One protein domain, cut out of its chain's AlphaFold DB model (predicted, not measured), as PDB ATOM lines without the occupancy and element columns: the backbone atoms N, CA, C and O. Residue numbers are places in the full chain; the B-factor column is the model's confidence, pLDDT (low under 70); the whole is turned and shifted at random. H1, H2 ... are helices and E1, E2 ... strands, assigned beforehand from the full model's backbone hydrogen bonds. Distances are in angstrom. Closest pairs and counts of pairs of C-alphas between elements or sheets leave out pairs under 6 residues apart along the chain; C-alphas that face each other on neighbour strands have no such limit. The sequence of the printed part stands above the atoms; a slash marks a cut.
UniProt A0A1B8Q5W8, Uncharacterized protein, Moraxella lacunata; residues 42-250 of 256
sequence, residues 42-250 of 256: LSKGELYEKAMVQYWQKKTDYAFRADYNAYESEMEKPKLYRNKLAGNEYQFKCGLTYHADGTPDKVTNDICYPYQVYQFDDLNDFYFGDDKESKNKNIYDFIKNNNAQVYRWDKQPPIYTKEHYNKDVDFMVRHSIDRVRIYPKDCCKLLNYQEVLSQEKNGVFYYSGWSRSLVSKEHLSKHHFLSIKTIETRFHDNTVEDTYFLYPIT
ATOM      1  N   LEU A  42     126.310  45.308  93.196       92.44
ATOM      2  CA  LEU A  42     127.016  46.572  93.359       92.44
ATOM      3  C   LEU A  42     128.444  46.302  93.836       92.44
ATOM      4  O   LEU A  42     128.668  45.506  94.752       92.44
ATOM      5  N   SER A  43     129.410  46.995  93.244       94.50
ATOM      6  CA  SER A  43     130.774  47.054  93.763       94.50
ATOM      7  C   SER A  43     130.810  47.749  95.129       94.50
ATOM      8  O   SER A  43     129.909  48.503  95.503       94.50
ATOM      9  N   LYS A  44     131.891  47.542  95.890       93.88
ATOM     10  CA  LYS A  44     132.077  48.218  97.186       93.88
ATOM     11  C   LYS A  44     132.082  49.744  97.055       93.88
ATOM     12  O   LYS A  44     131.517  50.422  97.907       93.88
ATOM     13  N   GLY A  45     132.655  50.270  95.970       94.56
ATOM     14  CA  GLY A  45     132.631  51.700  95.672       94.56
ATOM     15  C   GLY A  45     131.218  52.231  95.430       94.56
ATOM     16  O   GLY A  45     130.839  53.245  96.003       94.56
ATOM     17  N   GLU A  46     130.396  51.513  94.662       94.56
ATOM     18  CA  GLU A  46     128.997  51.902  94.432       94.56
ATOM     19  C   GLU A  46     128.141  51.802  95.703       94.56
ATOM     20  O   GLU A  46     127.274  52.647  95.929       94.56
ATOM     21  N   LEU A  47     128.382  50.794  96.550       93.88
ATOM     22  CA  LEU A  47     127.738  50.696  97.866       93.88
ATOM     23  C   LEU A  47     128.101  51.894  98.748       93.88
ATOM     24  O   LEU A  47     127.217  52.467  99.383       93.88
ATOM     25  N   TYR A  48     129.381  52.270  98.770       93.56
ATOM     26  CA  TYR A  48     129.889  53.406  99.534       93.56
ATOM     27  C   TYR A  48     129.266  54.730  99.086       93.56
ATOM     28  O   TYR A  48     128.674  55.426  99.908       93.56
ATOM     29  N   GLU A  49     129.326  55.039  97.790       92.94
ATOM     30  CA  GLU A  49     128.755  56.261  97.211       92.94
ATOM     31  C   GLU A  49     127.256  56.380  97.533       92.94
ATOM     32  O   GLU A  49     126.803  57.380  98.099       92.94
ATOM     33  N   LYS A  50     126.476  55.317  97.275       92.00
ATOM     34  CA  LYS A  50     125.032  55.294  97.572       92.00
ATOM     35  C   LYS A  50     124.731  55.480  99.056       92.00
ATOM     36  O   LYS A  50     123.738  56.129  99.398       92.00
ATOM     37  N   ALA A  51     125.543  54.890  99.930       92.25
ATOM     38  CA  ALA A  51     125.367  55.020 101.364       92.25
ATOM     39  C   ALA A  51     125.729  56.428 101.850       92.25
ATOM     40  O   ALA A  51     124.974  56.994 102.632       92.25
ATOM     41  N   MET A  52     126.808  57.037 101.354       91.44
ATOM     42  CA  MET A  52     127.189  58.404 101.719       91.44
ATOM     43  C   MET A  52     126.137  59.433 101.298       91.44
ATOM     44  O   MET A  52     125.786  60.301 102.098       91.44
ATOM     45  N   VAL A  53     125.561  59.305 100.099       89.38
ATOM     46  CA  VAL A  53     124.438  60.159  99.667       89.38
ATOM     47  C   VAL A  53     123.254  60.029 100.633       89.38
ATOM     48  O   VAL A  53     122.744  61.032 101.131       89.38
ATOM     49  N   GLN A  54     122.861  58.798 100.977       89.75
ATOM     50  CA  GLN A  54     121.779  58.557 101.940       89.75
ATOM     51  C   GLN A  54     122.107  59.035 103.354       89.75
ATOM     52  O   GLN A  54     121.212  59.484 104.067       89.75
ATOM     53  N   TYR A  55     123.363  58.925 103.786       89.44
ATOM     54  CA  TYR A  55     123.808  59.406 105.088       89.44
ATOM     55  C   TYR A  55     123.582  60.915 105.196       89.44
ATOM     56  O   TYR A  55     122.945  61.376 106.146       89.44
ATOM     57  N   TRP A  56     124.051  61.674 104.205       86.81
ATOM     58  CA  TRP A  56     123.913  63.126 104.196       86.81
ATOM     59  C   TRP A  56     122.463  63.579 104.086       86.81
ATOM     60  O   TRP A  56     122.061  64.486 104.818       86.81
ATOM     61  N   GLN A  57     121.660  62.881 103.282       83.38
ATOM     62  CA  GLN A  57     120.217  63.087 103.247       83.38
ATOM     63  C   GLN A  57     119.592  62.870 104.633       83.38
ATOM     64  O   GLN A  57     118.999  63.789 105.187       83.38
ATOM     65  N   LYS A  58     119.811  61.703 105.259       82.62
ATOM     66  CA  LYS A  58     119.268  61.385 106.593       82.62
ATOM     67  C   LYS A  58     119.683  62.405 107.654       82.62
ATOM     68  O   LYS A  58     118.869  62.769 108.501       82.62
ATOM     69  N   LYS A  59     120.944  62.854 107.659       81.56
ATOM     70  CA  LYS A  59     121.427  63.850 108.633       81.56
ATOM     71  C   LYS A  59     120.776  65.204 108.447       81.56
ATOM     72  O   LYS A  59     120.540  65.902 109.434       81.56
ATOM     73  N   THR A  60     120.484  65.564 107.215       75.88
ATOM     74  CA  THR A  60     119.882  66.852 106.926       75.88
ATOM     75  C   THR A  60     118.378  66.828 107.179       75.88
ATOM     76  O   THR A  60     117.890  67.678 107.917       75.88
ATOM     77  N   ASP A  61     117.686  65.763 106.765       74.56
ATOM     78  CA  ASP A  61     116.283  65.513 107.114       74.56
ATOM     79  C   ASP A  61     116.071  65.491 108.635       74.56
ATOM     80  O   ASP A  61     115.105  66.059 109.146       74.56
ATOM     81  N   TYR A  62     116.981  64.858 109.387       73.88
ATOM     82  CA  TYR A  62     116.923  64.846 110.850       73.88
ATOM     83  C   TYR A  62     117.059  66.251 111.446       73.88
ATOM     84  O   TYR A  62     116.317  66.585 112.363       73.88
ATOM     85  N   ALA A  63     117.972  67.077 110.923       69.62
ATOM     86  CA  ALA A  63     118.105  68.472 111.349       69.62
ATOM     87  C   ALA A  63     116.804  69.244 111.153       69.62
ATOM     88  O   ALA A  63     116.330  69.900 112.074       69.62
ATOM     89  N   PHE A  64     116.217  69.120 109.963       69.75
ATOM     90  CA  PHE A  64     115.002  69.841 109.602       69.75
ATOM     91  C   PHE A  64     113.821  69.405 110.467       69.75
ATOM     92  O   PHE A  64     113.037  70.235 110.917       69.75
ATOM     93  N   ARG A  65     113.722  68.105 110.764       66.81
ATOM     94  CA  ARG A  65     112.715  67.575 111.691       66.81
ATOM     95  C   ARG A  65     112.943  68.026 113.131       66.81
ATOM     96  O   ARG A  65     111.974  68.311 113.822       66.81
ATOM     97  N   ALA A  66     114.191  68.066 113.596       65.38
ATOM     98  CA  ALA A  66     114.511  68.530 114.942       65.38
ATOM     99  C   ALA A  66     114.137  70.010 115.128       65.38
ATOM    100  O   ALA A  66     113.543  70.345 116.149       65.38
ATOM    101  N   ASP A  67     114.405  70.856 114.127       62.25
ATOM    102  CA  ASP A  67     113.984  72.266 114.121       62.25
ATOM    103  C   ASP A  67     112.459  72.399 114.117       62.25
ATOM    104  O   ASP A  67     111.907  73.114 114.944       62.25
ATOM    105  N   TYR A  68     111.758  71.632 113.273       60.22
ATOM    106  CA  TYR A  68     110.291  71.621 113.263       60.22
ATOM    107  C   TYR A  68     109.699  71.218 114.622       60.22
ATOM    108  O   TYR A  68     108.804  71.884 115.136       60.22
ATOM    109  N   ASN A  69     110.211  70.150 115.236       63.53
ATOM    110  CA  ASN A  69     109.725  69.704 116.541       63.53
ATOM    111  C   ASN A  69     109.996  70.750 117.632       63.53
ATOM    112  O   ASN A  69     109.156  70.949 118.509       63.53
ATOM    113  N   ALA A  70     111.152  71.420 117.576       60.06
ATOM    114  CA  ALA A  70     111.462  72.527 118.471       60.06
ATOM    115  C   ALA A  70     110.464  73.681 118.271       60.06
ATOM    116  O   ALA A  70     109.843  74.101 119.245       60.06
ATOM    117  N   TYR A  71     110.223  74.102 117.026       57.75
ATOM    118  CA  TYR A  71     109.243  75.132 116.674       57.75
ATOM    119  C   TYR A  71     107.838  74.829 117.208       57.75
ATOM    120  O   TYR A  71     107.254  75.653 117.916       57.75
ATOM    121  N   GLU A  72     107.308  73.635 116.930       59.97
ATOM    122  CA  GLU A  72     105.970  73.223 117.375       59.97
ATOM    123  C   GLU A  72     105.869  73.207 118.907       59.97
ATOM    124  O   GLU A  72     104.935  73.776 119.474       59.97
ATOM    125  N   SER A  73     106.875  72.649 119.595       60.00
ATOM    126  CA  SER A  73     106.925  72.626 121.067       60.00
ATOM    127  C   SER A  73     107.013  74.025 121.697       60.00
ATOM    128  O   SER A  73     106.696  74.223 122.873       60.00
ATOM    129  N   GLU A  74     107.454  75.020 120.928       55.75
ATOM    130  CA  GLU A  74     107.576  76.409 121.360       55.75
ATOM    131  C   GLU A  74     106.364  77.268 120.981       55.75
ATOM    132  O   GLU A  74     106.124  78.289 121.635       55.75
ATOM    133  N   MET A  75     105.548  76.866 119.999       52.03
ATOM    134  CA  MET A  75     104.288  77.553 119.681       52.03
ATOM    135  C   MET A  75     103.277  77.493 120.836       52.03
ATOM    136  O   MET A  75     102.484  78.429 120.995       52.03
ATOM    137  N   GLU A  76     103.369  76.467 121.688       54.50
ATOM    138  CA  GLU A  76     102.618  76.345 122.945       54.50
ATOM    139  C   GLU A  76     103.056  77.365 124.019       54.50
ATOM    140  O   GLU A  76     102.350  77.578 125.005       54.50
ATOM    141  N   LYS A  77     104.196  78.055 123.834       51.06
ATOM    142  CA  LYS A  77     104.736  79.028 124.798       51.06
ATOM    143  C   LYS A  77     104.275  80.474 124.506       51.06
ATOM    144  O   LYS A  77     104.014  80.850 123.352       51.06
ATOM    145  N   PRO A  78     104.198  81.346 125.539       43.47
ATOM    146  CA  PRO A  78     103.792  82.747 125.386       43.47
ATOM    147  C   PRO A  78     104.662  83.519 124.379       43.47
ATOM    148  O   PRO A  78     105.878  83.334 124.330       43.47
ATOM    149  N   LYS A  79     104.060  84.459 123.624       45.81
ATOM    150  CA  LYS A  79     104.720  85.265 122.564       45.81
ATOM    151  C   LYS A  79     106.052  85.911 122.977       45.81
ATOM    152  O   LYS A  79     106.922  86.067 122.128       45.81
ATOM    153  N   LEU A  80     106.229  86.265 124.253       38.19
ATOM    154  CA  LEU A  80     107.468  86.875 124.755       38.19
ATOM    155  C   LEU A  80     108.687  85.933 124.678       38.19
ATOM    156  O   LEU A  80     109.812  86.411 124.555       38.19
ATOM    157  N   TYR A  81     108.466  84.615 124.719       39.59
ATOM    158  CA  TYR A  81     109.516  83.598 124.615       39.59
ATOM    159  C   TYR A  81     109.856  83.247 123.158       39.59
ATOM    160  O   TYR A  81     111.007  82.932 122.871       39.59
ATOM    161  N   ARG A  82     108.907  83.399 122.218       44.97
ATOM    162  CA  ARG A  82     109.106  83.097 120.782       44.97
ATOM    163  C   ARG A  82     110.174  83.958 120.109       44.97
ATOM    164  O   ARG A  82     110.845  83.497 119.198       44.97
ATOM    165  N   ASN A  83     110.338  85.204 120.555       38.78
ATOM    166  CA  ASN A  83     111.279  86.153 119.948       38.78
ATOM    167  C   ASN A  83     112.715  86.030 120.496       38.78
ATOM    168  O   ASN A  83     113.601  86.738 120.026       38.78
ATOM    169  N   LYS A  84     112.948  85.188 121.515       39.31
ATOM    170  CA  LYS A  84     114.233  85.083 122.230       39.31
ATOM    171  C   LYS A  84     114.922  83.721 122.106       39.31
ATOM    172  O   LYS A  84     116.011  83.571 122.653       39.31
ATOM    173  N   LEU A  85     114.310  82.737 121.449       45.09
ATOM    174  CA  LEU A  85     114.760  81.348 121.518       45.09
ATOM    175  C   LEU A  85     115.303  80.827 120.185       45.09
ATOM    176  O   LEU A  85     114.836  81.171 119.103       45.09
ATOM    177  N   ALA A  86     116.334  79.996 120.317       44.50
ATOM    178  CA  ALA A  86     117.183  79.438 119.273       44.50
ATOM    179  C   ALA A  86     116.501  78.388 118.364       44.50
ATOM    180  O   ALA A  86     117.161  77.839 117.488       44.50
ATOM    181  N   GLY A  87     115.202  78.117 118.546       44.44
ATOM    182  CA  GLY A  87     114.440  77.056 117.868       44.44
ATOM    183  C   GLY A  87     113.935  77.371 116.455       44.44
ATOM    184  O   GLY A  87     113.001  76.724 116.002       44.44
ATOM    185  N   ASN A  88     114.504  78.371 115.777       52.47
ATOM    186  CA  ASN A  88     114.115  78.754 114.413       52.47
ATOM    187  C   ASN A  88     115.325  78.911 113.480       52.47
ATOM    188  O   ASN A  88     115.300  79.706 112.533       52.47
ATOM    189  N   GLU A  89     116.430  78.220 113.766       55.28
ATOM    190  CA  GLU A  89     117.622  78.318 112.928       55.28
ATOM    191  C   GLU A  89     117.328  77.816 111.514       55.28
ATOM    192  O   GLU A  89     117.749  78.465 110.554       55.28
ATOM    193  N   TYR A  90     116.552  76.735 111.356       57.44
ATOM    194  CA  TYR A  90     116.329  76.180 110.025       57.44
ATOM    195  C   TYR A  90     115.264  76.889 109.210       57.44
ATOM    196  O   TYR A  90     115.451  77.094 108.007       57.44
ATOM    197  N   GLN A  91     114.219  77.401 109.848       57.31
ATOM    198  CA  GLN A  91     113.295  78.290 109.155       57.31
ATOM    199  C   GLN A  91     113.937  79.644 108.792       57.31
ATOM    200  O   GLN A  91     113.839  80.058 107.638       57.31
ATOM    201  N   PHE A  92     114.630  80.328 109.716       60.28
ATOM    202  CA  PHE A  92     115.153  81.680 109.446       60.28
ATOM    203  C   PHE A  92     116.522  81.715 108.768       60.28
ATOM    204  O   PHE A  92     116.734  82.570 107.910       60.28
ATOM    205  N   LYS A  93     117.468  80.836 109.128       65.75
ATOM    206  CA  LYS A  93     118.791  80.816 108.482       65.75
ATOM    207  C   LYS A  93     118.786  79.943 107.243       65.75
ATOM    208  O   LYS A  93     119.307  80.371 106.220       65.75
ATOM    209  N   CYS A  94     118.185  78.758 107.308       68.31
ATOM    210  CA  CYS A  94     118.183  77.839 106.171       68.31
ATOM    211  C   CYS A  94     117.037  78.124 105.183       68.31
ATOM    212  O   CYS A  94     117.101  77.711 104.030       68.31
ATOM    213  N   GLY A  95     115.990  78.853 105.576       68.44
ATOM    214  CA  GLY A  95     114.835  79.068 104.704       68.44
ATOM    215  C   GLY A  95     114.098  77.760 104.407       68.44
ATOM    216  O   GLY A  95     113.777  77.463 103.255       68.44
ATOM    217  N   LEU A  96     113.898  76.926 105.432       71.00
ATOM    218  CA  LEU A  96     113.084  75.722 105.319       71.00
ATOM    219  C   LEU A  96     111.640  76.091 104.950       71.00
ATOM    220  O   LEU A  96     110.985  76.893 105.616       71.00
ATOM    221  N   THR A  97     111.158  75.492 103.868       70.06
ATOM    222  CA  THR A  97     109.785  75.597 103.368       70.06
ATOM    223  C   THR A  97     109.015  74.322 103.687       70.06
ATOM    224  O   THR A  97     109.611  73.279 103.962       70.06
ATOM    225  N   TYR A  98     107.687  74.411 103.655       65.31
ATOM    226  CA  TYR A  98     106.795  73.336 104.074       65.31
ATOM    227  C   TYR A  98     105.733  73.065 103.016       65.31
ATOM    228  O   TYR A  98     105.232  73.987 102.365       65.31
ATOM    229  N   HIS A  99     105.343  71.800 102.907       67.56
ATOM    230  CA  HIS A  99     104.126  71.405 102.220       67.56
ATOM    231  C   HIS A  99     102.883  71.904 102.982       67.56
ATOM    232  O   HIS A  99     102.940  72.291 104.154       67.56
ATOM    233  N   ALA A 100     101.723  71.899 102.317       59.38
ATOM    234  CA  ALA A 100     100.465  72.373 102.907       59.38
ATOM    235  C   ALA A 100     100.051  71.584 104.166       59.38
ATOM    236  O   ALA A 100      99.428  72.144 105.072       59.38
ATOM    237  N   ASP A 101     100.443  70.310 104.239       61.22
ATOM    238  CA  ASP A 101     100.214  69.403 105.368       61.22
ATOM    239  C   ASP A 101     101.168  69.632 106.558       61.22
ATOM    240  O   ASP A 101     101.048  68.956 107.575       61.22
ATOM    241  N   GLY A 102     102.080  70.607 106.462       54.59
ATOM    242  CA  GLY A 102     103.037  70.946 107.515       54.59
ATOM    243  C   GLY A 102     104.317  70.114 107.497       54.59
ATOM    244  O   GLY A 102     105.185  70.333 108.337       54.59
ATOM    245  N   THR A 103     104.482  69.195 106.542       59.41
ATOM    246  CA  THR A 103     105.732  68.441 106.417       59.41
ATOM    247  C   THR A 103     106.842  69.301 105.782       59.41
ATOM    248  O   THR A 103     106.555  70.113 104.896       59.41
ATOM    249  N   PRO A 104     108.108  69.181 106.235       61.19
ATOM    250  CA  PRO A 104     109.238  69.874 105.611       61.19
ATOM    251  C   PRO A 104     109.367  69.515 104.120       61.19
ATOM    252  O   PRO A 104     109.380  68.333 103.789       61.19
ATOM    253  N   ASP A 105     109.488  70.521 103.249       68.69
ATOM    254  CA  ASP A 105     109.652  70.362 101.791       68.69
ATOM    255  C   ASP A 105     111.129  70.511 101.397       68.69
ATOM    256  O   ASP A 105     111.852  69.535 101.192       68.69
ATOM    257  N   LYS A 106     111.616  71.755 101.344       68.06
ATOM    258  CA  LYS A 106     112.983  72.073 100.910       68.06
ATOM    259  C   LYS A 106     113.566  73.257 101.656       68.06
ATOM    260  O   LYS A 106     112.847  74.132 102.132       68.06
ATOM    261  N   VAL A 107     114.886  73.323 101.671       69.75
ATOM    262  CA  VAL A 107     115.662  74.432 102.224       69.75
ATOM    263  C   VAL A 107     116.136  75.345 101.101       69.75
ATOM    264  O   VAL A 107     116.660  74.872 100.091       69.75
ATOM    265  N   THR A 108     115.924  76.655 101.255       68.56
ATOM    266  CA  THR A 108     116.254  77.651 100.223       68.56
ATOM    267  C   THR A 108     117.633  78.284 100.390       68.56
ATOM    268  O   THR A 108     118.115  78.900  99.445       68.56
ATOM    269  N   ASN A 109     118.266  78.149 101.557       72.06
ATOM    270  CA  ASN A 109     119.611  78.641 101.829       72.06
ATOM    271  C   ASN A 109     120.574  77.477 102.076       72.06
ATOM    272  O   ASN A 109     120.359  76.601 102.914       72.06
ATOM    273  N   ASP A 110     121.685  77.520 101.360       75.75
ATOM    274  CA  ASP A 110     122.727  76.509 101.375       75.75
ATOM    275  C   ASP A 110     123.482  76.432 102.718       75.75
ATOM    276  O   ASP A 110     124.202  75.470 102.969       75.75
ATOM    277  N   ILE A 111     123.245  77.381 103.633       69.56
ATOM    278  CA  ILE A 111     123.938  77.486 104.921       69.56
ATOM    279  C   ILE A 111     123.690  76.321 105.918       69.56
ATOM    280  O   ILE A 111     124.234  76.273 107.024       69.56
ATOM    281  N   CYS A 112     122.829  75.373 105.581       72.88
ATOM    282  CA  CYS A 112     122.511  74.253 106.477       72.88
ATOM    283  C   CYS A 112     122.849  72.899 105.888       72.88
ATOM    284  O   CYS A 112     122.594  71.856 106.493       72.88
ATOM    285  N   TYR A 113     123.472  72.940 104.721       79.00
ATOM    286  CA  TYR A 113     124.172  71.814 104.170       79.00
ATOM    287  C   TYR A 113     125.554  71.691 104.825       79.00
ATOM    288  O   TYR A 113     126.074  72.653 105.394       79.00
ATOM    289  N   PRO A 114     126.156  70.496 104.787       81.81
ATOM    290  CA  PRO A 114     127.558  70.324 105.144       81.81
ATOM    291  C   PRO A 114     128.461  71.156 104.228       81.81
ATOM    292  O   PRO A 114     128.087  71.465 103.101       81.81
ATOM    293  N   TYR A 115     129.674  71.443 104.679       84.19
ATOM    294  CA  TYR A 115     130.680  72.182 103.926       84.19
ATOM    295  C   TYR A 115     131.944  71.368 103.778       84.19
ATOM    296  O   TYR A 115     132.402  70.794 104.760       84.19
ATOM    297  N   GLN A 116     132.524  71.373 102.589       86.25
ATOM    298  CA  GLN A 116     133.875  70.895 102.352       86.25
ATOM    299  C   GLN A 116     134.864  72.009 102.680       86.25
ATOM    300  O   GLN A 116     134.688  73.142 102.225       86.25
ATOM    301  N   VAL A 117     135.886  71.699 103.470       80.44
ATOM    302  CA  VAL A 117     136.907  72.659 103.897       80.44
ATOM    303  C   VAL A 117     138.279  72.158 103.468       80.44
ATOM    304  O   VAL A 117     138.699  71.071 103.855       80.44
ATOM    305  N   TYR A 118     138.970  72.972 102.673       75.19
ATOM    306  CA  TYR A 118     140.225  72.598 102.009       75.19
ATOM    307  C   TYR A 118     141.484  73.082 102.738       75.19
ATOM    308  O   TYR A 118     142.586  72.672 102.398       75.19
ATOM    309  N   GLN A 119     141.340  74.004 103.693       68.56
ATOM    310  CA  GLN A 119     142.467  74.736 104.283       68.56
ATOM    311  C   GLN A 119     143.122  74.039 105.481       68.56
ATOM    312  O   GLN A 119     144.126  74.535 105.981       68.56
ATOM    313  N   PHE A 120     142.558  72.927 105.954       67.81
ATOM    314  CA  PHE A 120     143.034  72.248 107.152       67.81
ATOM    315  C   PHE A 120     143.533  70.851 106.813       67.81
ATOM    316  O   PHE A 120     142.819  70.048 106.205       67.81
ATOM    317  N   ASP A 121     144.762  70.564 107.228       65.31
ATOM    318  CA  ASP A 121     145.345  69.231 107.140       65.31
ATOM    319  C   ASP A 121     145.141  68.432 108.425       65.31
ATOM    320  O   ASP A 121     145.015  67.206 108.357       65.31
ATOM    321  N   ASP A 122     144.993  69.111 109.566       67.38
ATOM    322  CA  ASP A 122     144.681  68.490 110.842       67.38
ATOM    323  C   ASP A 122     143.580  69.226 111.637       67.38
ATOM    324  O   ASP A 122     143.159  70.345 111.337       67.38
ATOM    325  N   LEU A 123     143.056  68.532 112.647       64.00
ATOM    326  CA  LEU A 123     141.992  69.033 113.518       64.00
ATOM    327  C   LEU A 123     142.485  70.078 114.517       64.00
ATOM    328  O   LEU A 123     141.703  70.917 114.952       64.00
ATOM    329  N   ASN A 124     143.753  70.028 114.908       63.72
ATOM    330  CA  ASN A 124     144.313  71.002 115.831       63.72
ATOM    331  C   ASN A 124     144.450  72.370 115.162       63.72
ATOM    332  O   ASN A 124     144.146  73.369 115.800       63.72
ATOM    333  N   ASP A 125     144.795  72.431 113.882       65.06
ATOM    334  CA  ASP A 125     144.797  73.652 113.081       65.06
ATOM    335  C   ASP A 125     143.383  74.224 112.946       65.06
ATOM    336  O   ASP A 125     143.178  75.439 113.035       65.06
ATOM    337  N   PHE A 126     142.386  73.342 112.806       63.31
ATOM    338  CA  PHE A 126     140.977  73.721 112.804       63.31
ATOM    339  C   PHE A 126     140.529  74.326 114.147       63.31
ATOM    340  O   PHE A 126     139.832  75.342 114.166       63.31
ATOM    341  N   TYR A 127     140.894  73.695 115.271       57.16
ATOM    342  CA  TYR A 127     140.384  74.029 116.609       57.16
ATOM    343  C   TYR A 127     141.224  75.044 117.394       57.16
ATOM    344  O   TYR A 127     140.676  75.807 118.190       57.16
ATOM    345  N   PHE A 128     142.542  75.029 117.223       54.91
ATOM    346  CA  PHE A 128     143.512  75.667 118.120       54.91
ATOM    347  C   PHE A 128     144.462  76.643 117.424       54.91
ATOM    348  O   PHE A 128     145.382  77.135 118.078       54.91
ATOM    349  N   GLY A 129     144.235  76.969 116.147       55.59
ATOM    350  CA  GLY A 129     144.941  78.071 115.491       55.59
ATOM    351  C   GLY A 129     144.799  79.399 116.261       55.59
ATOM    352  O   GLY A 129     143.837  79.590 117.002       55.59
ATOM    353  N   ASP A 130     145.746  80.318 116.044       46.91
ATOM    354  CA  ASP A 130     146.141  81.452 116.914       46.91
ATOM    355  C   ASP A 130     145.073  82.458 117.401       46.91
ATOM    356  O   ASP A 130     145.406  83.392 118.126       46.91
ATOM    357  N   ASP A 131     143.791  82.304 117.069       50.25
ATOM    358  CA  ASP A 131     142.766  83.292 117.410       50.25
ATOM    359  C   ASP A 131     141.517  82.658 118.039       50.25
ATOM    360  O   ASP A 131     140.499  82.403 117.388       50.25
ATOM    361  N   LYS A 132     141.631  82.381 119.344       46.53
ATOM    362  CA  LYS A 132     140.594  81.758 120.185       46.53
ATOM    363  C   LYS A 132     139.370  82.650 120.439       46.53
ATOM    364  O   LYS A 132     138.343  82.131 120.865       46.53
ATOM    365  N   GLU A 133     139.457  83.963 120.208       42.03
ATOM    366  CA  GLU A 133     138.362  84.907 120.498       42.03
ATOM    367  C   GLU A 133     137.617  85.406 119.249       42.03
ATOM    368  O   GLU A 133     136.455  85.821 119.361       42.03
ATOM    369  N   SER A 134     138.239  85.354 118.063       40.66
ATOM    370  CA  SER A 134     137.657  85.915 116.834       40.66
ATOM    371  C   SER A 134     137.041  84.882 115.881       40.66
ATOM    372  O   SER A 134     136.145  85.225 115.103       40.66
ATOM    373  N   LYS A 135     137.446  83.608 115.946       45.56
ATOM    374  CA  LYS A 135     136.965  82.588 115.009       45.56
ATOM    375  C   LYS A 135     135.675  81.936 115.520       45.56
ATOM    376  O   LYS A 135     135.690  81.141 116.450       45.56
ATOM    377  N   ASN A 136     134.568  82.227 114.829       49.06
ATOM    378  CA  ASN A 136     133.314  81.448 114.808       49.06
ATOM    379  C   ASN A 136     132.190  81.862 115.775       49.06
ATOM    380  O   ASN A 136     131.423  81.017 116.228       49.06
ATOM    381  N   LYS A 137     131.981  83.166 116.013       48.09
ATOM    382  CA  LYS A 137     130.712  83.626 116.626       48.09
ATOM    383  C   LYS A 137     129.487  83.368 115.735       48.09
ATOM    384  O   LYS A 137     128.370  83.310 116.244       48.09
ATOM    385  N   ASN A 138     129.671  83.213 114.421       57.62
ATOM    386  CA  ASN A 138     128.634  82.732 113.514       57.62
ATOM    387  C   ASN A 138     129.228  81.887 112.368       57.62
ATOM    388  O   ASN A 138     130.382  82.040 111.974       57.62
ATOM    389  N   ILE A 139     128.398  80.999 111.826       60.22
ATOM    390  CA  ILE A 139     128.730  80.068 110.742       60.22
ATOM    391  C   ILE A 139     129.086  80.746 109.405       60.22
ATOM    392  O   ILE A 139     129.848  80.186 108.622       60.22
ATOM    393  N   TYR A 140     128.582  81.950 109.127       59.56
ATOM    394  CA  TYR A 140     128.878  82.655 107.877       59.56
ATOM    395  C   TYR A 140     130.338  83.108 107.816       59.56
ATOM    396  O   TYR A 140     130.991  82.934 106.785       59.56
ATOM    397  N   ASP A 141     130.861  83.631 108.925       64.56
ATOM    398  CA  ASP A 141     132.268  84.017 109.037       64.56
ATOM    399  C   ASP A 141     133.173  82.787 108.941       64.56
ATOM    400  O   ASP A 141     134.201  82.832 108.270       64.56
ATOM    401  N   PHE A 142     132.749  81.657 109.518       64.75
ATOM    402  CA  PHE A 142     133.445  80.383 109.356       64.75
ATOM    403  C   PHE A 142     133.530  79.967 107.877       64.75
ATOM    404  O   PHE A 142     134.619  79.689 107.380       64.75
ATOM    405  N   ILE A 143     132.416  79.955 107.140       63.50
ATOM    406  CA  ILE A 143     132.414  79.564 105.717       63.50
ATOM    407  C   ILE A 143     133.315  80.489 104.899       63.50
ATOM    408  O   ILE A 143     134.147  80.027 104.117       63.50
ATOM    409  N   LYS A 144     133.147  81.802 105.097       65.50
ATOM    410  CA  LYS A 144     133.844  82.846 104.346       65.50
ATOM    411  C   LYS A 144     135.350  82.818 104.590       65.50
ATOM    412  O   LYS A 144     136.114  82.918 103.637       65.50
ATOM    413  N   ASN A 145     135.771  82.690 105.844       70.06
ATOM    414  CA  ASN A 145     137.183  82.783 106.204       70.06
ATOM    415  C   ASN A 145     137.960  81.504 105.871       70.06
ATOM    416  O   ASN A 145     139.171  81.577 105.694       70.06
ATOM    417  N   ASN A 146     137.275  80.360 105.744       67.19
ATOM    418  CA  ASN A 146     137.917  79.057 105.557       67.19
ATOM    419  C   ASN A 146     137.803  78.490 104.125       67.19
ATOM    420  O   ASN A 146     138.039  77.300 103.915       67.19
ATOM    421  N   ASN A 147     137.420  79.311 103.133       70.38
ATOM    422  CA  ASN A 147     137.153  78.893 101.743       70.38
ATOM    423  C   ASN A 147     136.255  77.644 101.648       70.38
ATOM    424  O   ASN A 147     136.477  76.760 100.817       70.38
ATOM    425  N   ALA A 148     135.257  77.551 102.526       78.31
ATOM    426  CA  ALA A 148     134.417  76.371 102.604       78.31
ATOM    427  C   ALA A 148     133.416  76.343 101.437       78.31
ATOM    428  O   ALA A 148     132.815  77.362 101.089       78.31
ATOM    429  N   GLN A 149     133.210  75.171 100.840       81.19
ATOM    430  CA  GLN A 149     132.236  74.971  99.767       81.19
ATOM    431  C   GLN A 149     131.033  74.184 100.268       81.19
ATOM    432  O   GLN A 149     131.178  73.149 100.911       81.19
ATOM    433  N   VAL A 150     129.836  74.663  99.951       82.56
ATOM    434  CA  VAL A 150     128.584  73.993 100.312       82.56
ATOM    435  C   VAL A 150     128.494  72.649  99.595       82.56
ATOM    436  O   VAL A 150     128.590  72.576  98.371       82.56
ATOM    437  N   TYR A 151     128.201  71.599 100.353       80.44
ATOM    438  CA  TYR A 151     127.945  70.274  99.826       80.44
ATOM    439  C   TYR A 151     126.456  69.940  99.733       80.44
ATOM    440  O   TYR A 151     125.775  69.653 100.718       80.44
ATOM    441  N   ARG A 152     125.972  69.881  98.496       78.62
ATOM    442  CA  ARG A 152     124.613  69.485  98.130       78.62
ATOM    443  C   ARG A 152     124.619  68.024  97.670       78.62
ATOM    444  O   ARG A 152     124.975  67.762  96.528       78.62
ATOM    445  N   TRP A 153     124.222  67.071  98.523       74.25
ATOM    446  CA  TRP A 153     124.178  65.640  98.143       74.25
ATOM    447  C   TRP A 153     123.163  65.340  97.025       74.25
ATOM    448  O   TRP A 153     123.218  64.284  96.401       74.25
ATOM    449  N   ASP A 154     122.212  66.251  96.806       72.56
ATOM    450  CA  ASP A 154     121.206  66.217  95.748       72.56
ATOM    451  C   ASP A 154     121.717  66.783  94.410       72.56
ATOM    452  O   ASP A 154     121.063  66.606  93.382       72.56
ATOM    453  N   LYS A 155     122.889  67.433  94.398       72.81
ATOM    454  CA  LYS A 155     123.554  67.925  93.185       72.81
ATOM    455  C   LYS A 155     124.732  67.014  92.818       72.81
ATOM    456  O   LYS A 155     125.371  66.416  93.675       72.81
ATOM    457  N   GLN A 156     124.994  66.889  91.518       68.12
ATOM    458  CA  GLN A 156     126.045  66.026  90.969       68.12
ATOM    459  C   GLN A 156     127.303  66.834  90.603       68.12
ATOM    460  O   GLN A 156     127.156  67.952  90.103       68.12
ATOM    461  N   PRO A 157     128.512  66.257  90.752       68.25
ATOM    462  CA  PRO A 157     128.803  64.972  91.400       68.25
ATOM    463  C   PRO A 157     128.816  65.084  92.941       68.25
ATOM    464  O   PRO A 157     129.141  66.148  93.470       68.25
ATOM    465  N   PRO A 158     128.490  64.008  93.684       76.56
ATOM    466  CA  PRO A 158     128.687  63.990  95.128       76.56
ATOM    467  C   PRO A 158     130.187  64.046  95.462       76.56
ATOM    468  O   PRO A 158     131.005  63.526  94.710       76.56
ATOM    469  N   ILE A 159     130.555  64.607  96.620       77.75
ATOM    470  CA  ILE A 159     131.952  64.600  97.102       77.75
ATOM    471  C   ILE A 159     132.430  63.160  97.288       77.75
ATOM    472  O   ILE A 159     133.527  62.782  96.892       77.75
ATOM    473  N   TYR A 160     131.574  62.326  97.869       86.00
ATOM    474  CA  TYR A 160     131.864  60.925  98.121       86.00
ATOM    475  C   TYR A 160     131.431  60.075  96.931       86.00
ATOM    476  O   TYR A 160     130.307  59.577  96.906       86.00
ATOM    477  N   THR A 161     132.323  59.915  95.957       89.50
ATOM    478  CA  THR A 161     132.141  59.012  94.820       89.50
ATOM    479  C   THR A 161     132.712  57.624  95.114       89.50
ATOM    480  O   THR A 161     133.427  57.401  96.098       89.50
ATOM    481  N   LYS A 162     132.429  56.660  94.236       91.44
ATOM    482  CA  LYS A 162     132.977  55.299  94.308       91.44
ATOM    483  C   LYS A 162     134.513  55.257  94.313       91.44
ATOM    484  O   LYS A 162     135.088  54.335  94.888       91.44
ATOM    485  N   GLU A 163     135.181  56.241  93.711       91.62
ATOM    486  CA  GLU A 163     136.644  56.366  93.673       91.62
ATOM    487  C   GLU A 163     137.248  56.730  95.037       91.62
ATOM    488  O   GLU A 163     138.428  56.435  95.265       91.62
ATOM    489  N   HIS A 164     136.445  57.318  95.933       89.62
ATOM    490  CA  HIS A 164     136.805  57.686  97.307       89.62
ATOM    491  C   HIS A 164     136.551  56.567  98.327       89.62
ATOM    492  O   HIS A 164     136.784  56.753  99.519       89.62
ATOM    493  N   TYR A 165     136.099  55.384  97.894       90.81
ATOM    494  CA  TYR A 165     135.911  54.239  98.788       90.81
ATOM    495  C   TYR A 165     137.182  53.944  99.601       90.81
ATOM    496  O   TYR A 165     138.225  53.596  99.045       90.81
ATOM    497  N   ASN A 166     137.058  54.061 100.929       89.44
ATOM    498  CA  ASN A 166     138.122  53.869 101.922       89.44
ATOM    499  C   ASN A 166     139.388  54.708 101.682       89.44
ATOM    500  O   ASN A 166     140.471  54.314 102.115       89.44
ATOM    501  N   LYS A 167     139.250  55.857 101.015       89.38
ATOM    502  CA  LYS A 167     140.313  56.851 100.872       89.38
ATOM    503  C   LYS A 167     140.012  58.071 101.721       89.38
ATOM    504  O   LYS A 167     138.857  58.331 102.055       89.38
ATOM    505  N   ASP A 168     141.068  58.810 102.019       87.56
ATOM    506  CA  ASP A 168     140.936  60.111 102.641       87.56
ATOM    507  C   ASP A 168     140.258  61.080 101.664       87.56
ATOM    508  O   ASP A 168     140.548  61.087 100.464       87.56
ATOM    509  N   VAL A 169     139.335  61.872 102.193       84.25
ATOM    510  CA  VAL A 169     138.686  62.990 101.497       84.25
ATOM    511  C   VAL A 169     138.944  64.271 102.276       84.25
ATOM    512  O   VAL A 169     139.435  64.211 103.396       84.25
ATOM    513  N   ASP A 170     138.614  65.437 101.734       84.44
ATOM    514  CA  ASP A 170     138.741  66.673 102.510       84.44
ATOM    515  C   ASP A 170     137.807  66.696 103.726       84.44
ATOM    516  O   ASP A 170     136.823  65.952 103.814       84.44
ATOM    517  N   PHE A 171     138.110  67.587 104.671       82.56
ATOM    518  CA  PHE A 171     137.279  67.784 105.848       82.56
ATOM    519  C   PHE A 171     135.861  68.181 105.452       82.56
ATOM    520  O   PHE A 171     135.666  69.099 104.651       82.56
ATOM    521  N   MET A 172     134.876  67.554 106.095       86.06
ATOM    522  CA  MET A 172     133.502  68.047 106.062       86.06
ATOM    523  C   MET A 172     133.138  68.674 107.398       86.06
ATOM    524  O   MET A 172     133.483  68.164 108.459       86.06
ATOM    525  N   VAL A 173     132.390  69.766 107.359       81.44
ATOM    526  CA  VAL A 173     131.913  70.466 108.548       81.44
ATOM    527  C   VAL A 173     130.415  70.640 108.439       81.44
ATOM    528  O   VAL A 173     129.892  71.019 107.399       81.44
ATOM    529  N   ARG A 174     129.695  70.368 109.519       80.06
ATOM    530  CA  ARG A 174     128.265  70.635 109.619       80.06
ATOM    531  C   ARG A 174     127.992  71.353 110.921       80.06
ATOM    532  O   ARG A 174     128.316  70.855 111.993       80.06
ATOM    533  N   HIS A 175     127.352  72.500 110.819       73.94
ATOM    534  CA  HIS A 175     126.965  73.294 111.970       73.94
ATOM    535  C   HIS A 175     125.527  72.980 112.388       73.94
ATOM    536  O   HIS A 175     124.694  72.573 111.578       73.94
ATOM    537  N   SER A 176     125.252  73.182 113.665       68.25
ATOM    538  CA  SER A 176     123.941  73.129 114.304       68.25
ATOM    539  C   SER A 176     123.884  74.173 115.421       68.25
ATOM    540  O   SER A 176     124.910  74.770 115.737       68.25
ATOM    541  N   ILE A 177     122.707  74.368 116.015       61.38
ATOM    542  CA  ILE A 177     122.415  75.422 117.000       61.38
ATOM    543  C   ILE A 177     123.505  75.566 118.069       61.38
ATOM    544  O   ILE A 177     124.011  76.662 118.292       61.38
ATOM    545  N   ASP A 178     123.870  74.465 118.722       64.62
ATOM    546  CA  ASP A 178     124.806  74.444 119.846       64.62
ATOM    547  C   ASP A 178     126.116  73.716 119.522       64.62
ATOM    548  O   ASP A 178     126.970  73.601 120.405       64.62
ATOM    549  N   ARG A 179     126.287  73.203 118.289       70.94
ATOM    550  CA  ARG A 179     127.412  72.312 117.950       70.94
ATOM    551  C   ARG A 179     127.955  72.476 116.544       70.94
ATOM    552  O   ARG A 179     127.196  72.629 115.584       70.94
ATOM    553  N   VAL A 180     129.258  72.256 116.409       75.88
ATOM    554  CA  VAL A 180     129.912  71.941 115.134       75.88
ATOM    555  C   VAL A 180     130.263  70.470 115.121       75.88
ATOM    556  O   VAL A 180     130.860  69.958 116.064       75.88
ATOM    557  N   ARG A 181     129.919  69.791 114.031       82.31
ATOM    558  CA  ARG A 181     130.363  68.433 113.759       82.31
ATOM    559  C   ARG A 181     131.339  68.436 112.597       82.31
ATOM    560  O   ARG A 181     130.987  68.846 111.492       82.31
ATOM    561  N   ILE A 182     132.533  67.938 112.857       83.25
ATOM    562  CA  ILE A 182     133.612  67.790 111.894       83.25
ATOM    563  C   ILE A 182     133.724  66.329 111.498       83.25
ATOM    564  O   ILE A 182     133.604  65.422 112.320       83.25
ATOM    565  N   TYR A 183     133.971  66.113 110.221       88.12
ATOM    566  CA  TYR A 183     134.252  64.835 109.611       88.12
ATOM    567  C   TYR A 183     135.702  64.916 109.136       88.12
ATOM    568  O   TYR A 183     135.975  65.641 108.175       88.12
ATOM    569  N   PRO A 184     136.638  64.262 109.839       85.75
ATOM    570  CA  PRO A 184     138.045  64.305 109.473       85.75
ATOM    571  C   PRO A 184     138.299  63.624 108.129       85.75
ATOM    572  O   PRO A 184     137.443  62.888 107.634       85.75
ATOM    573  N   LYS A 185     139.493  63.820 107.559       87.44
ATOM    574  CA  LYS A 185     139.829  63.244 106.250       87.44
ATOM    575  C   LYS A 185     139.642  61.724 106.192       87.44
ATOM    576  O   LYS A 185     139.163  61.190 105.196       87.44
ATOM    577  N   ASP A 186     139.903  61.045 107.309       87.38
ATOM    578  CA  ASP A 186     139.760  59.598 107.473       87.38
ATOM    579  C   ASP A 186     138.340  59.137 107.880       87.38
ATOM    580  O   ASP A 186     138.168  57.978 108.276       87.38
ATOM    581  N   CYS A 187     137.321  60.013 107.816       86.94
ATOM    582  CA  CYS A 187     136.035  59.812 108.496       86.94
ATOM    583  C   CYS A 187     135.280  58.554 108.090       86.94
ATOM    584  O   CYS A 187     134.654  57.890 108.919       86.94
ATOM    585  N   CYS A 188     135.231  58.314 106.785       91.19
ATOM    586  CA  CYS A 188     134.076  57.684 106.181       91.19
ATOM    587  C   CYS A 188     134.533  56.444 105.434       91.19
ATOM    588  O   CYS A 188     135.028  56.529 104.309       91.19
ATOM    589  N   LYS A 189     134.373  55.286 106.078       92.25
ATOM    590  CA  LYS A 189     134.887  54.000 105.595       92.25
ATOM    591  C   LYS A 189     133.764  52.984 105.484       92.25
ATOM    592  O   LYS A 189     132.862  52.949 106.312       92.25
ATOM    593  N   LEU A 190     133.830  52.127 104.481       93.75
ATOM    594  CA  LEU A 190     132.967  50.967 104.346       93.75
ATOM    595  C   LEU A 190     133.727  49.732 104.841       93.75
ATOM    596  O   LEU A 190     134.709  49.299 104.234       93.75
ATOM    597  N   LEU A 191     133.256  49.194 105.961       91.75
ATOM    598  CA  LEU A 191     133.855  48.087 106.696       91.75
ATOM    599  C   LEU A 191     133.044  46.807 106.501       91.75
ATOM    600  O   LEU A 191     131.825  46.842 106.329       91.75
ATOM    601  N   ASN A 192     133.697  45.659 106.574       91.50
ATOM    602  CA  ASN A 192     133.032  44.377 106.766       91.50
ATOM    603  C   ASN A 192     132.818  44.086 108.265       91.50
ATOM    604  O   ASN A 192     133.350  44.767 109.142       91.50
ATOM    605  N   TYR A 193     132.041  43.048 108.574       87.31
ATOM    606  CA  TYR A 193     131.695  42.722 109.959       87.31
ATOM    607  C   TYR A 193     132.901  42.361 110.842       87.31
ATOM    608  O   TYR A 193     132.918  42.713 112.018       87.31
ATOM    609  N   GLN A 194     133.929  41.697 110.303       87.69
ATOM    610  CA  GLN A 194     135.135  41.371 111.076       87.69
ATOM    611  C   GLN A 194     135.954  42.626 111.395       87.69
ATOM    612  O   GLN A 194     136.434  42.773 112.518       87.69
ATOM    613  N   GLU A 195     136.057  43.558 110.445       89.50
ATOM    614  CA  GLU A 195     136.683  44.866 110.668       89.50
ATOM    615  C   GLU A 195     135.935  45.645 111.757       89.50
ATOM    616  O   GLU A 195     136.572  46.149 112.679       89.50
ATOM    617  N   VAL A 196     134.598  45.655 111.730       85.81
ATOM    618  CA  VAL A 196     133.778  46.255 112.796       85.81
ATOM    619  C   VAL A 196     134.092  45.634 114.157       85.81
ATOM    620  O   VAL A 196     134.409  46.360 115.094       85.81
ATOM    621  N   LEU A 197     134.075  44.300 114.272       82.31
ATOM    622  CA  LEU A 197     134.388  43.612 115.532       82.31
ATOM    623  C   LEU A 197     135.809  43.905 116.030       82.31
ATOM    624  O   LEU A 197     136.044  43.947 117.237       82.31
ATOM    625  N   SER A 198     136.764  44.076 115.115       81.75
ATOM    626  CA  SER A 198     138.144  44.415 115.464       81.75
ATOM    627  C   SER A 198     138.252  45.825 116.038       81.75
ATOM    628  O   SER A 198     138.965  46.030 117.017       81.75
ATOM    629  N   GLN A 199     137.496  46.775 115.481       75.62
ATOM    630  CA  GLN A 199     137.494  48.142 115.971       75.62
ATOM    631  C   GLN A 199     136.699  48.254 117.279       75.62
ATOM    632  O   GLN A 199     137.145  48.961 118.176       75.62
ATOM    633  N   GLU A 200     135.587  47.520 117.448       71.31
ATOM    634  CA  GLU A 200     134.799  47.500 118.699       71.31
ATOM    635  C   GLU A 200     135.617  47.110 119.926       71.31
ATOM    636  O   GLU A 200     135.369  47.601 121.024       71.31
ATOM    637  N   LYS A 201     136.610  46.234 119.757       60.97
ATOM    638  CA  LYS A 201     137.516  45.859 120.849       60.97
ATOM    639  C   LYS A 201     138.383  47.027 121.331       60.97
ATOM    640  O   LYS A 201     138.887  46.964 122.446       60.97
ATOM    641  N   ASN A 202     138.523  48.074 120.518       54.97
ATOM    642  CA  ASN A 202     139.397  49.221 120.746       54.97
ATOM    643  C   ASN A 202     138.633  50.529 121.047       54.97
ATOM    644  O   ASN A 202     139.274  51.560 121.229       54.97
ATOM    645  N   GLY A 203     137.293  50.529 121.097       54.62
ATOM    646  CA  GLY A 203     136.513  51.746 121.355       54.62
ATOM    647  C   GLY A 203     134.993  51.553 121.367       54.62
ATOM    648  O   GLY A 203     134.471  50.509 120.978       54.62
ATOM    649  N   VAL A 204     134.263  52.578 121.822       53.16
ATOM    650  CA  VAL A 204     132.792  52.572 121.904       53.16
ATOM    651  C   VAL A 204     132.195  52.968 120.552       53.16
ATOM    652  O   VAL A 204     132.243  54.128 120.153       53.16
ATOM    653  N   PHE A 205     131.601  52.003 119.848       60.47
ATOM    654  CA  PHE A 205     130.803  52.274 118.653       60.47
ATOM    655  C   PHE A 205     129.349  52.537 119.009       60.47
ATOM    656  O   PHE A 205     128.705  51.733 119.688       60.47
ATOM    657  N   TYR A 206     128.795  53.605 118.443       59.44
ATOM    658  CA  TYR A 206     127.362  53.844 118.458       59.44
ATOM    659  C   TYR A 206     126.753  53.254 117.185       59.44
ATOM    660  O   TYR A 206     126.920  53.777 116.082       59.44
ATOM    661  N   TYR A 207     126.017  52.151 117.322       62.06
ATOM    662  CA  TYR A 207     125.148  51.694 116.241       62.06
ATOM    663  C   TYR A 207     124.013  52.694 116.134       62.06
ATOM    664  O   TYR A 207     123.173  52.813 117.024       62.06
ATOM    665  N   SER A 208     124.001  53.447 115.047       55.09
ATOM    666  CA  SER A 208     122.881  54.313 114.729       55.09
ATOM    667  C   SER A 208     121.709  53.430 114.309       55.09
ATOM    668  O   SER A 208     121.673  52.924 113.189       55.09
ATOM    669  N   GLY A 209     120.778  53.215 115.237       53.75
ATOM    670  CA  GLY A 209     119.557  52.439 115.026       53.75
ATOM    671  C   GLY A 209     119.501  51.135 115.824       53.75
ATOM    672  O   GLY A 209     120.502  50.614 116.310       53.75
ATOM    673  N   TRP A 210     118.295  50.574 115.918       51.97
ATOM    674  CA  TRP A 210     117.960  49.340 116.642       51.97
ATOM    675  C   TRP A 210     118.555  48.055 116.020       51.97
ATOM    676  O   TRP A 210     118.199  46.942 116.395       51.97
ATOM    677  N   SER A 211     119.471  48.174 115.055       55.84
ATOM    678  CA  SER A 211     119.959  47.056 114.236       55.84
ATOM    679  C   SER A 211     120.679  45.978 115.050       55.84
ATOM    680  O   SER A 211     120.468  44.794 114.800       55.84
ATOM    681  N   ARG A 212     121.460  46.347 116.075       57.69
ATOM    682  CA  ARG A 212     122.180  45.375 116.919       57.69
ATOM    683  C   ARG A 212     121.248  44.523 117.790       57.69
ATOM    684  O   ARG A 212     121.594  43.389 118.106       57.69
ATOM    685  N   SER A 213     120.091  45.058 118.189       64.31
ATOM    686  CA  SER A 213     119.117  44.347 119.030       64.31
ATOM    687  C   SER A 213     118.028  43.628 118.229       64.31
ATOM    688  O   SER A 213     117.394  42.718 118.762       64.31
ATOM    689  N   LEU A 214     117.816  44.004 116.962       65.75
ATOM    690  CA  LEU A 214     116.768  43.441 116.102       65.75
ATOM    691  C   LEU A 214     117.284  42.477 115.021       65.75
ATOM    692  O   LEU A 214     116.499  41.670 114.515       65.75
ATOM    693  N   VAL A 215     118.574  42.531 114.670       69.75
ATOM    694  CA  VAL A 215     119.186  41.707 113.612       69.75
ATOM    695  C   VAL A 215     120.230  40.764 114.215       69.75
ATOM    696  O   VAL A 215     121.085  41.180 114.997       69.75
ATOM    697  N   SER A 216     120.176  39.474 113.859       74.69
ATOM    698  CA  SER A 216     121.125  38.482 114.383       74.69
ATOM    699  C   SER A 216     122.549  38.732 113.875       74.69
ATOM    700  O   SER A 216     122.752  39.227 112.765       74.69
ATOM    701  N   LYS A 217     123.559  38.326 114.657       78.12
ATOM    702  CA  LYS A 217     124.978  38.421 114.253       78.12
ATOM    703  C   LYS A 217     125.258  37.725 112.919       78.12
ATOM    704  O   LYS A 217     126.035  38.228 112.119       78.12
ATOM    705  N   GLU A 218     124.607  36.589 112.674       80.25
ATOM    706  CA  GLU A 218     124.733  35.833 111.424       80.25
ATOM    707  C   GLU A 218     124.179  36.595 110.212       80.25
ATOM    708  O   GLU A 218     124.695  36.466 109.107       80.25
ATOM    709  N   HIS A 219     123.138  37.410 110.396       78.12
ATOM    710  CA  HIS A 219     122.670  38.295 109.332       78.12
ATOM    711  C   HIS A 219     123.618  39.477 109.157       78.12
ATOM    712  O   HIS A 219     124.042  39.753 108.040       78.12
ATOM    713  N   LEU A 220     124.018  40.129 110.251       79.94
ATOM    714  CA  LEU A 220     124.947  41.262 110.216       79.94
ATOM    715  C   LEU A 220     126.291  40.916 109.555       79.94
ATOM    716  O   LEU A 220     126.850  41.759 108.855       79.94
ATOM    717  N   SER A 221     126.779  39.679 109.699       84.88
ATOM    718  CA  SER A 221     128.038  39.235 109.084       84.88
ATOM    719  C   SER A 221     128.027  39.205 107.555       84.88
ATOM    720  O   SER A 221     129.093  39.182 106.941       84.88
ATOM    721  N   LYS A 222     126.841  39.240 106.936       87.00
ATOM    722  CA  LYS A 222     126.648  39.230 105.478       87.00
ATOM    723  C   LYS A 222     126.656  40.641 104.873       87.00
ATOM    724  O   LYS A 222     126.658  40.779 103.651       87.00
ATOM    725  N   HIS A 223     126.677  41.688 105.703       87.31
ATOM    726  CA  HIS A 223     126.577  43.082 105.274       87.31
ATOM    727  C   HIS A 223     127.879  43.863 105.465       87.31
ATOM    728  O   HIS A 223     128.745  43.509 106.264       87.31
ATOM    729  N   HIS A 224     127.992  44.956 104.708       91.81
ATOM    730  CA  HIS A 224     128.994  45.988 104.962       91.81
ATOM    731  C   HIS A 224     128.401  47.072 105.868       91.81
ATOM    732  O   HIS A 224     127.182  47.209 105.979       91.81
ATOM    733  N   PHE A 225     129.269  47.856 106.492       91.50
ATOM    734  CA  PHE A 225     128.925  48.901 107.441       91.50
ATOM    735  C   PHE A 225     129.590  50.195 107.009       91.50
ATOM    736  O   PHE A 225     130.809  50.243 106.863       91.50
ATOM    737  N   LEU A 226     128.802  51.247 106.826       93.00
ATOM    738  CA  LEU A 226     129.347  52.587 106.713       93.00
ATOM    739  C   LEU A 226     129.724  53.054 108.116       93.00
ATOM    740  O   LEU A 226     128.861  53.247 108.972       93.00
ATOM    741  N   SER A 227     131.022  53.188 108.334       91.44
ATOM    742  CA  SER A 227     131.623  53.799 109.504       91.44
ATOM    743  C   SER A 227     131.787  55.287 109.259       91.44
ATOM    744  O   SER A 227     132.332  55.690 108.232       91.44
ATOM    745  N   ILE A 228     131.285  56.084 110.195       91.00
ATOM    746  CA  ILE A 228     131.352  57.537 110.170       91.00
ATOM    747  C   ILE A 228     131.982  57.999 111.476       91.00
ATOM    748  O   ILE A 228     131.328  58.000 112.522       91.00
ATOM    749  N   LYS A 229     133.250  58.392 111.398       89.12
ATOM    750  CA  LYS A 229     133.959  59.095 112.465       89.12
ATOM    751  C   LYS A 229     133.641  60.579 112.380       89.12
ATOM    752  O   LYS A 229     133.697  61.180 111.308       89.12
ATOM    753  N   THR A 230     133.303  61.161 113.518       86.88
ATOM    754  CA  THR A 230     133.021  62.586 113.648       86.88
ATOM    755  C   THR A 230     133.597  63.111 114.935       86.88
ATOM    756  O   THR A 230     133.649  62.386 115.923       86.88
ATOM    757  N   ILE A 231     133.939  64.386 114.932       81.81
ATOM    758  CA  ILE A 231     134.379  65.110 116.112       81.81
ATOM    759  C   ILE A 231     133.366  66.211 116.322       81.81
ATOM    760  O   ILE A 231     133.069  66.982 115.410       81.81
ATOM    761  N   GLU A 232     132.744  66.205 117.486       79.06
ATOM    762  CA  GLU A 232     131.703  67.154 117.821       79.06
ATOM    763  C   GLU A 232     132.211  68.121 118.873       79.06
ATOM    764  O   GLU A 232     132.811  67.713 119.863       79.06
ATOM    765  N   THR A 233     131.939  69.403 118.662       71.62
ATOM    766  CA  THR A 233     132.242  70.448 119.632       71.62
ATOM    767  C   THR A 233     130.989  71.192 119.991       71.62
ATOM    768  O   THR A 233     130.267  71.641 119.101       71.62
ATOM    769  N   ARG A 234     130.748  71.342 121.291       68.56
ATOM    770  CA  ARG A 234     129.628  72.128 121.805       68.56
ATOM    771  C   ARG A 234     130.101  73.524 122.172       68.56
ATOM    772  O   ARG A 234     131.083  73.691 122.888       68.56
ATOM    773  N   PHE A 235     129.375  74.534 121.710       62.72
ATOM    774  CA  PHE A 235     129.753  75.933 121.912       62.72
ATOM    775  C   PHE A 235     129.640  76.395 123.367       62.72
ATOM    776  O   PHE A 235     130.322  77.332 123.767       62.72
ATOM    777  N   HIS A 236     128.754  75.782 124.156       60.53
ATOM    778  CA  HIS A 236     128.448  76.265 125.505       60.53
ATOM    779  C   HIS A 236     129.483  75.863 126.560       60.53
ATOM    780  O   HIS A 236     129.655  76.589 127.536       60.53
ATOM    781  N   ASP A 237     130.162  74.733 126.378       63.72
ATOM    782  CA  ASP A 237     131.103  74.175 127.356       63.72
ATOM    783  C   ASP A 237     132.462  73.792 126.748       63.72
ATOM    784  O   ASP A 237     133.330  73.291 127.461       63.72
ATOM    785  N   ASN A 238     132.669  74.053 125.450       64.81
ATOM    786  CA  ASN A 238     133.869  73.687 124.693       64.81
ATOM    787  C   ASN A 238     134.228  72.195 124.804       64.81
ATOM    788  O   ASN A 238     135.394  71.822 124.652       64.81
ATOM    789  N   THR A 239     133.243  71.330 125.070       69.50
ATOM    790  CA  THR A 239     133.462  69.882 125.077       69.50
ATOM    791  C   THR A 239     133.755  69.397 123.666       69.50
ATOM    792  O   THR A 239     133.098  69.817 122.712       69.50
ATOM    793  N   VAL A 240     134.750  68.519 123.543       70.81
ATOM    794  CA  VAL A 240     135.117  67.847 122.293       70.81
ATOM    795  C   VAL A 240     134.866  66.355 122.475       70.81
ATOM    796  O   VAL A 240     135.425  65.736 123.379       70.81
ATOM    797  N   GLU A 241     133.999  65.791 121.639       77.75
ATOM    798  CA  GLU A 241     133.593  64.387 121.697       77.75
ATOM    799  C   GLU A 241     133.889  63.693 120.362       77.75
ATOM    800  O   GLU A 241     133.293  64.006 119.324       77.75
ATOM    801  N   ASP A 242     134.768  62.693 120.400       80.00
ATOM    802  CA  ASP A 242     134.986  61.780 119.283       80.00
ATOM    803  C   ASP A 242     133.849  60.761 119.239       80.00
ATOM    804  O   ASP A 242     133.632  59.990 120.176       80.00
ATOM    805  N   THR A 243     133.113  60.731 118.131       80.81
ATOM    806  CA  THR A 243     131.991  59.810 117.944       80.81
ATOM    807  C   THR A 243     132.182  58.956 116.703       80.81
ATOM    808  O   THR A 243     132.470  59.458 115.617       80.81
ATOM    809  N   TYR A 244     131.949  57.655 116.855       83.88
ATOM    810  CA  TYR A 244     131.982  56.687 115.767       83.88
ATOM    811  C   TYR A 244     130.601  56.066 115.587       83.88
ATOM    812  O   TYR A 244     130.076  55.407 116.490       83.88
ATOM    813  N   PHE A 245     130.016  56.268 114.408       86.19
ATOM    814  CA  PHE A 245     128.725  55.697 114.038       86.19
ATOM    815  C   PHE A 245     128.889  54.556 113.043       86.19
ATOM    816  O   PHE A 245     129.616  54.695 112.061       86.19
ATOM    817  N   LEU A 246     128.145  53.470 113.249       87.25
ATOM    818  CA  LEU A 246     128.071  52.353 112.307       87.25
ATOM    819  C   LEU A 246     126.662  52.193 111.749       87.25
ATOM    820  O   LEU A 246     125.696  51.990 112.488       87.25
ATOM    821  N   TYR A 247     126.586  52.207 110.423       87.62
ATOM    822  CA  TYR A 247     125.364  52.065 109.647       87.62
ATOM    823  C   TYR A 247     125.454  50.796 108.792       87.62
ATOM    824  O   TYR A 247     126.218  50.780 107.825       87.62
ATOM    825  N   PRO A 248     124.704  49.725 109.092       87.88
ATOM    826  CA  PRO A 248     124.666  48.561 108.217       87.88
ATOM    827  C   PRO A 248     124.073  48.930 106.851       87.88
ATOM    828  O   PRO A 248     123.107  49.694 106.767       87.88
ATOM    829  N   ILE A 249     124.634  48.362 105.783       90.12
ATOM    830  CA  ILE A 249     124.223  48.614 104.404       90.12
ATOM    831  C   ILE A 249     123.732  47.323 103.751       90.12
ATOM    832  O   ILE A 249     124.408  46.290 103.726       90.12
ATOM    833  N   THR A 250     122.539  47.402 103.177       89.38
ATOM    834  CA  THR A 250     121.941  46.323 102.380       89.38
ATOM    835  C   THR A 250     122.710  46.090 101.080       89.38
ATOM    836  O   THR A 250     123.403  46.975 100.582       89.38
TER     837      THR A 250
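Overview. This is residues 42 to 250 of the 256 residues of an uncharacterized protein of Moraxella lacunata (UniProt A0A1B8Q5W8). A strongly twisted sheet of six strands, with the long hairpin E7 and E8 in it, has the first part of one long helix, H1, packed beside it; the rest of H1 runs on past the sheet. There the small hairpin E1 and E2 packs on residues 60 to 68 of H1, with H2 beyond it, while H6 covers one end of E7. The printed part has 209 residues with eight named helices and eight named strands, in the order H1 H2 H3 E1 E2 E3 H4 H5 E4 E5 E6 H6 H7 H8 E7 E8; its class is mixed, helices and strands, and the strand pairs are antiparallel. It is compact, with a radius of gyration of the C-alphas of 18.5 A and spans of 55 by 47 by 35 A.

Along the chain. H1, residues 44 to 75, begins at C-alpha 44 at (132.077, 48.218, 97.186) and is 46.2 A long. Then come H2, 79 to 82; H3, 89 to 92; E1, 96 to 98; E2, 104 to 107; E3, 115 to 117; H4, 123 to 128; H5, 139 to 145; E4, 171 to 175; E5, 179 to 183; E6, 188 to 192; H6, 193 to 200; H7, 211 to 214; and H8, 217 to 220. E7, residues 224 to 234, is 31.1 A long; E8, residues 240 to 249, is 28.4 A long and ends at C-alpha 249 at (124.223, 48.614, 104.404).

Arrangement. H1 is on the branched sheet with residues 44 to 60, only just at the sheet's level with a height of 3.8 A; the C-alphas of Tyr 48 and Leu 190 are 6.2 A apart. H1 touches H3 with residues 64 to 67 alone, closest at the C-alphas of Asp 67 and Tyr 90, 6.1 A. In the hairpin E1 and E2, N 97 and O 106 are 2.8 A apart. In the branched sheet the neighbours are E3 and E4, with N 115 and O 173 at 2.8 A; the hairpin E4 and E5, N 174 and O 181 at 2.8 A; E5 and E7, N 182 and O 231 at 2.8 A; E6 and E7, N 191 and O 225 at 2.8 A; and the hairpin E7 and E8, N 230 and O 243 at 2.8 A. E5 and E6 lie on one side of E7, E8 on the other side. H4 and H5 only graze this sheet. H6 lies over E7 at a height of 9.7 A, and H8 is close to H6 but not clearly touching, with the C-alphas of Tyr 193 and Leu 220 6.9 A apart. H7 is not on the sheet, but only just, with 4 pairs of C-alphas within 10 A. Every O i to N i+4 pair is within hydrogen-bond range in H1, H4, H5 and H6; H2, H3, H7 and H8 are too short for such a pair.

Size, cuts and confidence. The C-alphas of Ser 43 and Leu 80, the two farthest apart, are 55.6 A apart. The printed part has no cut, and its one long link, H5 to E4, has 25 residues. Residues 75 to 81, of which 79 to 81 belong to H2, and residues 128 to 134 stand free. The mean pLDDT of the printed part is 72.1; 98 residues are under 70, among them 63 to 95, 119 to 144 and 201 to 215.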